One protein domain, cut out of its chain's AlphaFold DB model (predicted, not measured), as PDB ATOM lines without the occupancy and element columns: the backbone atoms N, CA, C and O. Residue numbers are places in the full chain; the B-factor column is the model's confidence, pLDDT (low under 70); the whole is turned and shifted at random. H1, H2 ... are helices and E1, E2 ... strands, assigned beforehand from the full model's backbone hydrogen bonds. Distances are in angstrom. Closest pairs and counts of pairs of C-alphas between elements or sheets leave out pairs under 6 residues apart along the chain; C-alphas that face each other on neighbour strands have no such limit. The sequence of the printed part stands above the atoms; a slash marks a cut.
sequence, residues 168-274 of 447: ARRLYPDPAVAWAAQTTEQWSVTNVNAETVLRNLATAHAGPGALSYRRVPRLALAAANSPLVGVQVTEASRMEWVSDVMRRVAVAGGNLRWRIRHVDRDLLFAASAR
ATOM      1  N   ALA A 168     101.938 103.131  88.083       94.38
ATOM      2  CA  ALA A 168     101.024 102.139  88.649       94.38
ATOM      3  C   ALA A 168      99.903 102.740  89.526       94.38
ATOM      4  O   ALA A 168      99.128 102.000  90.138       94.38
ATOM      5  N   ARG A 169      99.814 104.072  89.653       95.38
ATOM      6  CA  ARG A 169      98.897 104.744  90.587       95.38
ATOM      7  C   ARG A 169      97.944 105.691  89.870       95.38
ATOM      8  O   ARG A 169      98.357 106.563  89.115       95.38
ATOM      9  N   ARG A 170      96.657 105.581  90.204       96.38
ATOM     10  CA  ARG A 170      95.634 106.569  89.833       96.38
ATOM     11  C   ARG A 170      95.676 107.771  90.764       96.38
ATOM     12  O   ARG A 170      95.765 107.590  91.985       96.38
ATOM     13  N   LEU A 171      95.585 108.963  90.194       97.12
ATOM     14  CA  LEU A 171      95.395 110.220  90.899       97.12
ATOM     15  C   LEU A 171      94.053 110.176  91.641       97.12
ATOM     16  O   LEU A 171      93.026 109.823  91.068       97.12
ATOM     17  N   TYR A 172      94.060 110.502  92.928       97.06
ATOM     18  CA  TYR A 172      92.826 110.708  93.689       97.06
ATOM     19  C   TYR A 172      92.516 112.204  93.713       97.06
ATOM     20  O   TYR A 172      93.422 112.959  94.066       97.06
ATOM     21  N   PRO A 173      91.283 112.629  93.375       96.94
ATOM     22  CA  PRO A 173      90.862 114.020  93.522       96.94
ATOM     23  C   PRO A 173      91.176 114.597  94.906       96.94
ATOM     24  O   PRO A 173      91.768 115.667  95.006       96.94
ATOM     25  N   ASP A 174      90.864 113.837  95.960       97.06
ATOM     26  CA  ASP A 174      91.349 114.086  97.314       97.06
ATOM     27  C   ASP A 174      92.329 112.974  97.743       97.06
ATOM     28  O   ASP A 174      91.901 111.853  98.052       97.06
ATOM     29  N   PRO A 175      93.648 113.232  97.779       96.50
ATOM     30  CA  PRO A 175      94.638 112.227  98.164       96.50
ATOM     31  C   PRO A 175      94.568 111.800  99.636       96.50
ATOM     32  O   PRO A 175      95.114 110.748  99.976       96.50
ATOM     33  N   ALA A 176      93.915 112.577 100.505       96.69
ATOM     34  CA  ALA A 176      93.801 112.272 101.929       96.69
ATOM     35  C   ALA A 176      92.659 111.292 102.241       96.69
ATOM     36  O   ALA A 176      92.565 110.789 103.364       96.69
ATOM     37  N   VAL A 177      91.802 110.991 101.261       97.12
ATOM     38  CA  VAL A 177      90.579 110.209 101.454       97.12
ATOM     39  C   VAL A 177      90.628 108.900 100.662       97.12
ATOM     40  O   VAL A 177      91.124 108.829  99.539       97.12
ATOM     41  N   ALA A 178      90.113 107.816 101.247       96.38
ATOM     42  CA  ALA A 178      90.034 106.523 100.568       96.38
ATOM     43  C   ALA A 178      89.114 106.578  99.336       96.38
ATOM     44  O   ALA A 178      88.204 107.400  99.258       96.38
ATOM     45  N   TRP A 179      89.307 105.652  98.393       95.19
ATOM     46  CA  TRP A 179      88.569 105.630  97.122       95.19
ATOM     47  C   TRP A 179      87.043 105.713  97.279       95.19
ATOM     48  O   TRP A 179      86.391 106.518  96.625       95.19
ATOM     49  N   ALA A 180      86.471 104.911  98.179       96.69
ATOM     50  CA  ALA A 180      85.023 104.848  98.379       96.69
ATOM     51  C   ALA A 180      84.421 106.114  99.022       96.69
ATOM     52  O   ALA A 180      83.203 106.236  99.084       96.69
ATOM     53  N   ALA A 181      85.258 107.027  99.518       97.00
ATOM     54  CA  ALA A 181      84.844 108.255 100.188       97.00
ATOM     55  C   ALA A 181      85.187 109.520  99.376       97.00
ATOM     56  O   ALA A 181      85.077 110.627  99.893       97.00
ATOM     57  N   GLN A 182      85.598 109.372  98.111       97.00
ATOM     58  CA  GLN A 182      85.869 110.507  97.229       97.00
ATOM     59  C   GLN A 182      84.578 111.285  96.939       97.00
ATOM     60  O   GLN A 182      83.634 110.743  96.368       97.00
ATOM     61  N   THR A 183      84.556 112.566  97.305       96.50
ATOM     62  CA  THR A 183      83.481 113.516  96.956       96.50
ATOM     63  C   THR A 183      83.978 114.686  96.108       96.50
ATOM     64  O   THR A 183      83.175 115.408  95.527       96.50
ATOM     65  N   THR A 184      85.295 114.886  96.045       96.00
ATOM     66  CA  THR A 184      85.940 115.934  95.249       96.00
ATOM     67  C   THR A 184      85.924 115.549  93.770       96.00
ATOM     68  O   THR A 184      86.280 114.426  93.418       96.00
ATOM     69  N   GLU A 185      85.517 116.473  92.896       94.75
ATOM     70  CA  GLU A 185      85.369 116.204  91.457       94.75
ATOM     71  C   GLU A 185      86.717 115.983  90.757       94.75
ATOM     72  O   GLU A 185      86.856 115.089  89.922       94.75
ATOM     73  N   GLN A 186      87.719 116.793  91.100       96.56
ATOM     74  CA  GLN A 186      89.036 116.753  90.478       96.56
ATOM     75  C   GLN A 186      90.116 117.231  91.441       96.56
ATOM     76  O   GLN A 186      89.854 118.026  92.341       96.56
ATOM     77  N   TRP A 187      91.339 116.767  91.217       97.62
ATOM     78  CA  TRP A 187      92.505 117.365  91.851       97.62
ATOM     79  C   TRP A 187      92.904 118.595  91.037       97.62
ATOM     80  O   TRP A 187      92.918 118.529  89.805       97.62
ATOM     81  N   SER A 188      93.213 119.711  91.696       97.25
ATOM     82  CA  SER A 188      93.626 120.929  91.001       97.25
ATOM     83  C   SER A 188      94.603 121.777  91.800       97.25
ATOM     84  O   SER A 188      94.517 121.859  93.025       97.25
ATOM     85  N   VAL A 189      95.466 122.479  91.077       97.44
ATOM     86  CA  VAL A 189      96.373 123.512  91.581       97.44
ATOM     87  C   VAL A 189      96.272 124.737  90.679       97.44
ATOM     88  O   VAL A 189      96.053 124.610  89.477       97.44
ATOM     89  N   THR A 190      96.427 125.931  91.244       98.12
ATOM     90  CA  THR A 190      96.311 127.184  90.490       98.12
ATOM     91  C   THR A 190      97.470 128.096  90.824       98.12
ATOM     92  O   THR A 190      97.638 128.463  91.986       98.12
ATOM     93  N   ASN A 191      98.233 128.474  89.798       97.69
ATOM     94  CA  ASN A 191      99.370 129.383  89.907       97.69
ATOM     95  C   ASN A 191     100.366 128.960  91.007       97.69
ATOM     96  O   ASN A 191     100.678 129.737  91.910       97.69
ATOM     97  N   VAL A 192     100.805 127.696  90.955       98.31
ATOM     98  CA  VAL A 192     101.779 127.108  91.891       98.31
ATOM     99  C   VAL A 192     103.033 126.685  91.129       98.31
ATOM    100  O   VAL A 192     102.935 126.159  90.023       98.31
ATOM    101  N   ASN A 193     104.218 126.881  91.713       98.50
ATOM    102  CA  ASN A 193     105.488 126.525  91.081       98.50
ATOM    103  C   ASN A 193     105.544 125.016  90.767       98.50
ATOM    104  O   ASN A 193     105.227 124.187  91.622       98.50
ATOM    105  N   ALA A 194     105.983 124.663  89.559       98.38
ATOM    106  CA  ALA A 194     105.954 123.293  89.058       98.38
ATOM    107  C   ALA A 194     106.744 122.287  89.915       98.38
ATOM    108  O   ALA A 194     106.233 121.195  90.167       98.38
ATOM    109  N   GLU A 195     107.930 122.636  90.436       98.44
ATOM    110  CA  GLU A 195     108.646 121.764  91.382       98.44
ATOM    111  C   GLU A 195     107.783 121.476  92.617       98.44
ATOM    112  O   GLU A 195     107.659 120.326  93.044       98.44
ATOM    113  N   THR A 196     107.140 122.505  93.174       98.44
ATOM    114  CA  THR A 196     106.240 122.346  94.326       98.44
ATOM    115  C   THR A 196     105.076 121.413  93.994       98.44
ATOM    116  O   THR A 196     104.759 120.520  94.780       98.44
ATOM    117  N   VAL A 197     104.473 121.562  92.811       98.44
ATOM    118  CA  VAL A 197     103.386 120.685  92.356       98.44
ATOM    119  C   VAL A 197     103.851 119.229  92.233       98.44
ATOM    120  O   VAL A 197     103.204 118.338  92.787       98.44
ATOM    121  N   LEU A 198     104.989 118.971  91.579       98.62
ATOM    122  CA  LEU A 198     105.548 117.623  91.414       98.62
ATOM    123  C   LEU A 198     105.850 116.957  92.763       98.62
ATOM    124  O   LEU A 198     105.506 115.795  92.985       98.62
ATOM    125  N   ARG A 199     106.443 117.706  93.697       98.44
ATOM    126  CA  ARG A 199     106.749 117.230  95.055       98.44
ATOM    127  C   ARG A 199     105.483 116.927  95.857       98.44
ATOM    128  O   ARG A 199     105.446 115.932  96.588       98.44
ATOM    129  N   ASN A 200     104.437 117.738  95.700       97.81
ATOM    130  CA  ASN A 200     103.139 117.510  96.336       97.81
ATOM    131  C   ASN A 200     102.456 116.257  95.780       97.81
ATOM    132  O   ASN A 200     102.002 115.425  96.564       97.81
ATOM    133  N   LEU A 201     102.450 116.071  94.455       98.12
ATOM    134  CA  LEU A 201     101.932 114.859  93.811       98.12
ATOM    135  C   LEU A 201     102.663 113.608  94.312       98.12
ATOM    136  O   LEU A 201     102.019 112.643  94.738       98.12
ATOM    137  N   ALA A 202     103.999 113.645  94.340       98.12
ATOM    138  CA  ALA A 202     104.810 112.544  94.842       98.12
ATOM    139  C   ALA A 202     104.470 112.216  96.304       98.12
ATOM    140  O   ALA A 202     104.181 111.063  96.637       98.12
ATOM    141  N   THR A 203     104.425 113.232  97.169       97.75
ATOM    142  CA  THR A 203     104.152 113.079  98.607       97.75
ATOM    143  C   THR A 203     102.755 112.547  98.890       97.75
ATOM    144  O   THR A 203     102.605 111.652  99.721       97.75
ATOM    145  N   ALA A 204     101.745 113.083  98.208       97.38
ATOM    146  CA  ALA A 204     100.343 112.806  98.487       97.38
ATOM    147  C   ALA A 204      99.862 111.470  97.898       97.38
ATOM    148  O   ALA A 204      98.953 110.849  98.446       97.38
ATOM    149  N   HIS A 205     100.469 110.985  96.807       96.88
ATOM    150  CA  HIS A 205     100.010 109.758  96.145       96.88
ATOM    151  C   HIS A 205     100.887 108.526  96.368       96.88
ATOM    152  O   HIS A 205     100.362 107.411  96.240       96.88
ATOM    153  N   ALA A 206     102.169 108.699  96.698       97.25
ATOM    154  CA  ALA A 206     103.109 107.593  96.902       97.25
ATOM    155  C   ALA A 206     104.037 107.773  98.115       97.25
ATOM    156  O   ALA A 206     104.482 106.776  98.679       97.25
ATOM    157  N   GLY A 207     104.351 109.007  98.506       96.69
ATOM    158  CA  GLY A 207     105.298 109.322  99.573       96.69
ATOM    159  C   GLY A 207     104.705 109.257 100.987       96.69
ATOM    160  O   GLY A 207     103.641 108.671 101.199       96.69
ATOM    161  N   PRO A 208     105.368 109.880 101.980       95.56
ATOM    162  CA  PRO A 208     104.981 109.785 103.392       95.56
ATOM    163  C   PRO A 208     103.586 110.349 103.704       95.56
ATOM    164  O   PRO A 208     102.930 109.887 104.640       95.56
ATOM    165  N   GLY A 209     103.123 111.323 102.914       96.19
ATOM    166  CA  GLY A 209     101.800 111.937 103.045       96.19
ATOM    167  C   GLY A 209     100.659 111.107 102.451       96.19
ATOM    168  O   GLY A 209      99.499 111.414 102.706       96.19
ATOM    169  N   ALA A 210     100.958 110.048 101.696       97.69
ATOM    170  CA  ALA A 210      99.937 109.210 101.086       97.69
ATOM    171  C   ALA A 210      99.195 108.351 102.121       97.69
ATOM    172  O   ALA A 210      99.703 108.061 103.212       97.69
ATOM    173  N   LEU A 211      98.005 107.872 101.745       97.62
ATOM    174  CA  LEU A 211      97.288 106.824 102.480       97.62
ATOM    175  C   LEU A 211      98.200 105.615 102.711       97.62
ATOM    176  O   LEU A 211      98.942 105.226 101.813       97.62
ATOM    177  N   SER A 212      98.116 104.987 103.887       96.50
ATOM    178  CA  SER A 212      99.047 103.928 104.314       96.50
ATOM    179  C   SER A 212      99.227 102.807 103.285       96.50
ATOM    180  O   SER A 212     100.356 102.424 103.002       96.50
ATOM    181  N   TYR A 213      98.139 102.341 102.663       95.50
ATOM    182  CA  TYR A 213      98.163 101.284 101.644       95.50
ATOM    183  C   TYR A 213      98.712 101.733 100.277       95.50
ATOM    184  O   TYR A 213      98.933 100.903  99.399       95.50
ATOM    185  N   ARG A 214      98.903 103.040 100.068       96.62
ATOM    186  CA  ARG A 214      99.475 103.624  98.845       96.62
ATOM    187  C   ARG A 214     100.937 104.022  98.998       96.62
ATOM    188  O   ARG A 214     101.569 104.307  97.978       96.62
ATOM    189  N   ARG A 215     101.466 104.052 100.223       96.69
ATOM    190  CA  ARG A 215     102.848 104.454 100.497       96.69
ATOM    191  C   ARG A 215     103.829 103.495  99.837       96.69
ATOM    192  O   ARG A 215     103.685 102.280  99.934       96.69
ATOM    193  N   VAL A 216     104.832 104.051  99.174       96.44
ATOM    194  CA  VAL A 216     106.020 103.318  98.742       96.44
ATOM    195  C   VAL A 216     106.990 103.288  99.925       96.44
ATOM    196  O   VAL A 216     107.351 104.356 100.427       96.44
ATOM    197  N   PRO A 217     107.422 102.104 100.392       95.50
ATOM    198  CA  PRO A 217     108.415 102.016 101.455       95.50
ATOM    199  C   PRO A 217     109.695 102.768 101.086       95.50
ATOM    200  O   PRO A 217     110.169 102.646  99.952       95.50
ATOM    201  N   ARG A 218     110.239 103.515 102.057       96.69
ATOM    202  CA  ARG A 218     111.467 104.324 101.944       96.69
ATOM    203  C   ARG A 218     111.407 105.510 100.976       96.69
ATOM    204  O   ARG A 218     112.414 106.181 100.802       96.69
ATOM    205  N   LEU A 219     110.250 105.819 100.384       97.75
ATOM    206  CA  LEU A 219     110.098 107.023  99.566       97.75
ATOM    207  C   LEU A 219     110.021 108.278 100.438       97.75
ATOM    208  O   LEU A 219     109.103 108.438 101.242       97.75
ATOM    209  N   ALA A 220     110.962 109.183 100.214       97.38
ATOM    210  CA  ALA A 220     111.042 110.515 100.782       97.38
ATOM    211  C   ALA A 220     111.288 111.544  99.669       97.38
ATOM    212  O   ALA A 220     111.538 111.206  98.510       97.38
ATOM    213  N   LEU A 221     111.197 112.826 100.013       97.38
ATOM    214  CA  LEU A 221     111.604 113.895  99.111       97.38
ATOM    215  C   LEU A 221     113.073 114.237  99.363       97.38
ATOM    216  O   LEU A 221     113.466 114.435 100.512       97.38
ATOM    217  N   ALA A 222     113.857 114.392  98.298       96.94
ATOM    218  CA  ALA A 222     115.140 115.082  98.375       96.94
ATOM    219  C   ALA A 222     114.940 116.533  98.846       96.94
ATOM    220  O   ALA A 222     113.822 117.063  98.787       96.94
ATOM    221  N   ALA A 223     116.017 117.205  99.259       96.31
ATOM    222  CA  ALA A 223     115.983 118.648  99.490       96.31
ATOM    223  C   ALA A 223     115.365 119.371  98.276       96.31
ATOM    224  O   ALA A 223     115.589 118.975  97.132       96.31
ATOM    225  N   ALA A 224     114.516 120.366  98.535       94.94
ATOM    226  CA  ALA A 224     113.995 121.214  97.467       94.94
ATOM    227  C   ALA A 224     115.131 122.067  96.894       94.94
ATOM    228  O   ALA A 224     116.071 122.403  97.623       94.94
ATOM    229  N   ASN A 225     115.032 122.434  95.618       95.81
ATOM    230  CA  ASN A 225     115.978 123.390  95.058       95.81
ATOM    231  C   ASN A 225     115.811 124.753  95.745       95.81
ATOM    232  O   ASN A 225     114.722 125.136  96.182       95.81
ATOM    233  N   SER A 226     116.914 125.489  95.849       92.12
ATOM    234  CA  SER A 226     116.935 126.843  96.395       92.12
ATOM    235  C   SER A 226     117.733 127.749  95.451       92.12
ATOM    236  O   SER A 226     118.964 127.721  95.511       92.12
ATOM    237  N   PRO A 227     117.073 128.559  94.598       95.06
ATOM    238  CA  PRO A 227     115.617 128.725  94.470       95.06
ATOM    239  C   PRO A 227     114.917 127.503  93.848       95.06
ATOM    240  O   PRO A 227     115.563 126.668  93.220       95.06
ATOM    241  N   LEU A 228     113.591 127.422  94.014       97.00
ATOM    242  CA  LEU A 228     112.761 126.411  93.346       97.00
ATOM    243  C   LEU A 228     112.914 126.500  91.823       97.00
ATOM    244  O   LEU A 228     113.013 127.600  91.275       97.00
ATOM    245  N   VAL A 229     112.876 125.354  91.142       97.06
ATOM    246  CA  VAL A 229     112.962 125.289  89.678       97.06
ATOM    247  C   VAL A 229     111.591 125.314  89.003       97.06
ATOM    248  O   VAL A 229     110.574 124.907  89.572       97.06
ATOM    249  N   GLY A 230     111.572 125.778  87.756       96.19
ATOM    250  CA  GLY A 230     110.381 125.836  86.913       96.19
ATOM    251  C   GLY A 230     109.480 127.048  87.153       96.19
ATOM    252  O   GLY A 230     109.713 127.876  88.035       96.19
ATOM    253  N   VAL A 231     108.434 127.154  86.336       97.19
ATOM    254  CA  VAL A 231     107.481 128.277  86.351       97.19
ATOM    255  C   VAL A 231     106.194 127.940  87.114       97.19
ATOM    256  O   VAL A 231     106.021 126.829  87.619       97.19
ATOM    257  N   GLN A 232     105.303 128.924  87.255       98.12
ATOM    258  CA  GLN A 232     103.979 128.715  87.842       98.12
ATOM    259  C   GLN A 232     103.084 127.957  86.859       98.12
ATOM    260  O   GLN A 232     103.008 128.319  85.688       98.12
ATOM    261  N   VAL A 233     102.381 126.938  87.348       98.25
ATOM    262  CA  VAL A 233     101.454 126.126  86.558       98.25
ATOM    263  C   VAL A 233     100.062 126.116  87.182       98.25
ATOM    264  O   VAL A 233      99.889 126.274  88.395       98.25
ATOM    265  N   THR A 234      99.063 125.912  86.330       97.88
ATOM    266  CA  THR A 234      97.688 125.604  86.719       97.88
ATOM    267  C   THR A 234      97.335 124.276  86.076       97.88
ATOM    268  O   THR A 234      97.446 124.149  84.863       97.88
ATOM    269  N   GLU A 235      96.946 123.298  86.883       97.19
ATOM    270  CA  GLU A 235      96.605 121.954  86.414       97.19
ATOM    271  C   GLU A 235      95.327 121.506  87.112       97.19
ATOM    272  O   GLU A 235      95.141 121.741  88.309       97.19
ATOM    273  N   ALA A 236      94.460 120.840  86.362       97.06
ATOM    274  CA  ALA A 236      93.303 120.140  86.885       97.06
ATOM    275  C   ALA A 236      93.225 118.769  86.217       97.06
ATOM    276  O   ALA A 236      93.337 118.662  84.999       97.06
ATOM    277  N   SER A 237      93.044 117.710  87.003       95.56
ATOM    278  CA  SER A 237      93.058 116.343  86.477       95.56
ATOM    279  C   SER A 237      92.064 115.450  87.202       95.56
ATOM    280  O   SER A 237      91.827 115.578  88.410       95.56
ATOM    281  N   ARG A 238      91.487 114.503  86.458       93.12
ATOM    282  CA  ARG A 238      90.401 113.637  86.938       93.12
ATOM    283  C   ARG A 238      90.777 112.172  86.818       93.12
ATOM    284  O   ARG A 238      90.586 111.556  85.778       93.12
ATOM    285  N   MET A 239      91.262 111.597  87.918       92.62
ATOM    286  CA  MET A 239      91.490 110.147  88.038       92.62
ATOM    287  C   MET A 239      92.413 109.557  86.953       92.62
ATOM    288  O   MET A 239      92.335 108.375  86.603       92.62
ATOM    289  N   GLU A 240      93.317 110.375  86.429       95.94
ATOM    290  CA  GLU A 240      94.345 109.970  85.474       95.94
ATOM    291  C   GLU A 240      95.488 109.225  86.177       95.94
ATOM    292  O   GLU A 240      95.496 109.073  87.404       95.94
ATOM    293  N   TRP A 241      96.449 108.707  85.416       97.12
ATOM    294  CA  TRP A 241      97.664 108.151  86.007       97.12
ATOM    295  C   TRP A 241      98.528 109.274  86.577       97.12
ATOM    296  O   TRP A 241      98.688 110.322  85.954       97.12
ATOM    297  N   VAL A 242      99.103 109.062  87.765       97.75
ATOM    298  CA  VAL A 242      99.919 110.088  88.435       97.75
ATOM    299  C   VAL A 242     101.118 110.481  87.566       97.75
ATOM    300  O   VAL A 242     101.425 111.665  87.470       97.75
ATOM    301  N   SER A 243     101.745 109.522  86.875       96.94
ATOM    302  CA  SER A 243     102.838 109.789  85.928       96.94
ATOM    303  C   SER A 243     102.445 110.742  84.799       96.94
ATOM    304  O   SER A 243     103.259 111.561  84.388       96.94
ATOM    305  N   ASP A 244     101.213 110.661  84.296       96.69
ATOM    306  CA  ASP A 244     100.767 111.460  83.150       96.69
ATOM    307  C   ASP A 244     100.553 112.914  83.562       96.69
ATOM    308  O   ASP A 244     101.047 113.828  82.903       96.69
ATOM    309  N   VAL A 245      99.922 113.117  84.723       97.94
ATOM    310  CA  VAL A 245      99.779 114.441  85.342       97.94
ATOM    311  C   VAL A 245     101.157 115.035  85.646       97.94
ATOM    312  O   VAL A 245     101.415 116.194  85.333       97.94
ATOM    313  N   MET A 246     102.084 114.242  86.199       98.38
ATOM    314  CA  MET A 246     103.452 114.699  86.473       98.38
ATOM    315  C   MET A 246     104.214 115.070  85.197       98.38
ATOM    316  O   MET A 246     104.937 116.062  85.202       98.38
ATOM    317  N   ARG A 247     104.052 114.329  84.091       97.31
ATOM    318  CA  ARG A 247     104.651 114.692  82.794       97.31
ATOM    319  C   ARG A 247     104.087 116.006  82.261       97.31
ATOM    320  O   ARG A 247     104.873 116.870  81.888       97.31
ATOM    321  N   ARG A 248     102.766 116.208  82.296       96.25
ATOM    322  CA  ARG A 248     102.156 117.483  81.875       96.25
ATOM    323  C   ARG A 248     102.630 118.664  82.712       96.25
ATOM    324  O   ARG A 248     103.049 119.671  82.152       96.25
ATOM    325  N   VAL A 249     102.635 118.518  84.038       98.12
ATOM    326  CA  VAL A 249     103.153 119.541  84.960       98.12
ATOM    327  C   VAL A 249     104.628 119.832  84.687       98.12
ATOM    328  O   VAL A 249     105.037 120.988  84.730       98.12
ATOM    329  N   ALA A 250     105.432 118.809  84.395       97.31
ATOM    330  CA  ALA A 250     106.846 118.978  84.094       97.31
ATOM    331  C   ALA A 250     107.080 119.747  82.784       97.31
ATOM    332  O   ALA A 250     107.908 120.656  82.769       97.31
ATOM    333  N   VAL A 251     106.327 119.435  81.722       94.62
ATOM    334  CA  VAL A 251     106.375 120.156  80.438       94.62
ATOM    335  C   VAL A 251     105.915 121.604  80.622       94.62
ATOM    336  O   VAL A 251     106.686 122.528  80.360       94.62
ATOM    337  N   ALA A 252     104.717 121.815  81.181       95.19
ATOM    338  CA  ALA A 252     104.161 123.147  81.444       95.19
ATOM    339  C   ALA A 252     105.027 123.981  82.408       95.19
ATOM    340  O   ALA A 252     105.056 125.205  82.340       95.19
ATOM    341  N   GLY A 253     105.755 123.309  83.299       95.62
ATOM    342  CA  GLY A 253     106.654 123.896  84.284       95.62
ATOM    343  C   GLY A 253     108.011 124.347  83.749       95.62
ATOM    344  O   GLY A 253     108.828 124.794  84.553       95.62
ATOM    345  N   GLY A 254     108.262 124.244  82.441       94.75
ATOM    346  CA  GLY A 254     109.549 124.574  81.823       94.75
ATOM    347  C   GLY A 254     110.434 123.350  81.588       94.75
ATOM    348  O   GLY A 254     111.634 123.406  81.849       94.75
ATOM    349  N   ASN A 255     109.842 122.246  81.120       94.31
ATOM    350  CA  ASN A 255     110.528 120.987  80.807       94.31
ATOM    351  C   ASN A 255     111.381 120.455  81.965       94.31
ATOM    352  O   ASN A 255     112.582 120.227  81.827       94.31
ATOM    353  N   LEU A 256     110.767 120.282  83.134       97.06
ATOM    354  CA  LEU A 256     111.443 119.713  84.296       97.06
ATOM    355  C   LEU A 256     111.689 118.208  84.128       97.06
ATOM    356  O   LEU A 256     110.898 117.482  83.523       97.06
ATOM    357  N   ARG A 257     112.755 117.715  84.752       96.56
ATOM    358  CA  ARG A 257     112.941 116.287  85.018       96.56
ATOM    359  C   ARG A 257     112.497 115.982  86.435       96.56
ATOM    360  O   ARG A 257     112.767 116.760  87.344       96.56
ATOM    361  N   TRP A 258     111.880 114.831  86.640       97.50
ATOM    362  CA  TRP A 258     111.687 114.235  87.952       97.50
ATOM    363  C   TRP A 258     112.194 112.796  87.957       97.50
ATOM    364  O   TRP A 258     112.104 112.081  86.962       97.50
ATOM    365  N   ARG A 259     112.765 112.383  89.089       96.56
ATOM    366  CA  ARG A 259     113.373 111.061  89.270       96.56
ATOM    367  C   ARG A 259     113.285 110.624  90.727       96.56
ATOM    368  O   ARG A 259     113.330 111.459  91.633       96.56
ATOM    369  N   ILE A 260     113.212 109.318  90.957       97.94
ATOM    370  CA  ILE A 260     113.465 108.697  92.256       97.94
ATOM    371  C   ILE A 260     114.883 108.117  92.252       97.94
ATOM    372  O   ILE A 260     115.202 107.220  91.474       97.94
ATOM    373  N   ARG A 261     115.745 108.625  93.135       95.88
ATOM    374  CA  ARG A 261     117.117 108.131  93.320       95.88
ATOM    375  C   ARG A 261     117.174 107.178  94.502       95.88
ATOM    376  O   ARG A 261     116.627 107.490  95.553       95.88
ATOM    377  N   HIS A 262     117.842 106.046  94.336       96.62
ATOM    378  CA  HIS A 262     118.127 105.127  95.430       96.62
ATOM    379  C   HIS A 262     119.501 105.475  95.996       96.62
ATOM    380  O   HIS A 262     120.511 105.306  95.317       96.62
ATOM    381  N   VAL A 263     119.501 106.028  97.207       95.12
ATOM    382  CA  VAL A 263     120.700 106.451  97.933       95.12
ATOM    383  C   VAL A 263     120.681 105.732  99.272       95.12
ATOM    384  O   VAL A 263     119.731 105.896 100.042       95.12
ATOM    385  N   ASP A 264     121.698 104.920  99.536       91.31
ATOM    386  CA  ASP A 264     121.779 104.070 100.725       91.31
ATOM    387  C   ASP A 264     120.522 103.201 100.933       91.31
ATOM    388  O   ASP A 264     120.337 102.187 100.267       91.31
ATOM    389  N   ARG A 265     119.648 103.576 101.880       92.19
ATOM    390  CA  ARG A 265     118.391 102.873 102.198       92.19
ATOM    391  C   ARG A 265     117.148 103.725 101.964       92.19
ATOM    392  O   ARG A 265     116.071 103.370 102.446       92.19
ATOM    393  N   ASP A 266     117.294 104.835 101.252       96.00
ATOM    394  CA  ASP A 266     116.217 105.767 100.964       96.00
ATOM    395  C   ASP A 266     115.969 105.890  99.459       96.00
ATOM    396  O   ASP A 266     116.866 105.798  98.617       96.00
ATOM    397  N   LEU A 267     114.702 106.122  99.124       97.94
ATOM    398  CA  LEU A 267     114.260 106.508  97.794       97.94
ATOM    399  C   LEU A 267     113.952 107.999  97.815       97.94
ATOM    400  O   LEU A 267     112.973 108.428  98.417       97.94
ATOM    401  N   LEU A 268     114.778 108.797  97.154       97.94
ATOM    402  CA  LEU A 268     114.690 110.248  97.171       97.94
ATOM    403  C   LEU A 268     114.083 110.760  95.869       97.94
ATOM    404  O   LEU A 268     114.709 110.713  94.811       97.94
ATOM    405  N   PHE A 269     112.864 111.286  95.956       98.44
ATOM    406  CA  PHE A 269     112.236 112.006  94.855       98.44
ATOM    407  C   PHE A 269     112.857 113.395  94.700       98.44
ATOM    408  O   PHE A 269     112.866 114.182  95.652       98.44
ATOM    409  N   ALA A 270     113.323 113.721  93.499       97.19
ATOM    410  CA  ALA A 270     113.847 115.035  93.155       97.19
ATOM    411  C   ALA A 270     113.266 115.518  91.825       97.19
ATOM    412  O   ALA A 270     112.962 114.711  90.945       97.19
ATOM    413  N   ALA A 271     113.151 116.839  91.688       97.50
ATOM    414  CA  ALA A 271     112.892 117.506  90.420       97.50
ATOM    415  C   ALA A 271     114.077 118.423  90.086       97.50
ATOM    416  O   ALA A 271     114.643 119.043  90.988       97.50
ATOM    417  N   SER A 272     114.451 118.505  88.814       97.00
ATOM    418  CA  SER A 272     115.565 119.320  88.332       97.00
ATOM    419  C   SER A 272     115.182 120.076  87.062       97.00
ATOM    420  O   SER A 272     114.415 119.580  86.232       97.00
ATOM    421  N   ALA A 273     115.715 121.289  86.915       96.00
ATOM    422  CA  ALA A 273     115.591 122.054  85.681       96.00
ATOM    423  C   ALA A 273     116.423 121.422  84.563       96.00
ATOM    424  O   ALA A 273     117.436 120.771  84.821       96.00
ATOM    425  N   ARG A 274     116.005 121.672  83.324       95.19
ATOM    426  CA  ARG A 274     116.844 121.493  82.141       95.19
ATOM    427  C   ARG A 274     118.050 122.427  82.214       95.19
ATOM    428  O   ARG A 274     117.879 123.614  82.502       95.19
TER     429      ARG A 274
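What this domain is: This is residues 168 to 274 of the 447 residues of an uncharacterized protein of Micromonospora craniellae (UniProt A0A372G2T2). Two helices, H1 and H2, lie side by side and run opposite ways between a three-stranded sheet, E2 E5 E4, and a separate two-stranded ribbon, E1 and E3. H1 is near the middle, and E4 and E5 form a hairpin. The 107 printed residues hold, in order, E1 H1 E2 E3 H2 E4 E5; the larger sheet is mixed, the ribbon antiparallel. The class is mixed, helices and strands, with under half of the residues in named elements. The whole is compact, radius of gyration of the C-alphas 13.4 A, spans 38 by 34 by 20 A.

How they stand to each other: E1, residues 187 to 193, is antiparallel to E3, residues 232 to 237; N 189 and O 235 are 2.9 A apart. H1, residues 194 to 205, touches H2, residues 242 to 252, at a shallow tilt of 6 degrees; their closest C-alphas, Leu 198 and Met 246, are 6.1 A apart. E2, residues 219 to 221, is parallel to E5, residues 266 to 272, with N 220 and O 267 2.8 A apart. E4, residues 257 to 263, is antiparallel to E5, with N 261 and O 268 2.9 A apart. The sheet E2 E5 E4 with H1 and H2 makes two layers, that is, helices on one face of a sheet. H1 has a height over the sheet of 8.7 A and lies over E2 and E5. The closest C-alphas of E3 and H2, Val 233 and Ala 252, are 6.5 A apart. E1 and E4 are apart. In both helices every O i to N i+4 pair is within hydrogen-bond range.

Where its parts are: E1 begins at C-alpha 187 (92.505, 117.365, 91.851) and spans 15.9 A. H1 spans 16.4 A, E2 7.0 A, E3 16.6 A, H2 15.4 A and E4 18.0 A. E5 spans 18.5 A and ends at C-alpha 272 (115.565, 119.320, 88.332).

The domain as a whole: The C-alphas farthest apart, Thr 183 and Asp 264, are 39.6 A apart. The printed part has no cut. The link from H1 to E2 is long, 13 residues. No printed residue has a pLDDT under 70.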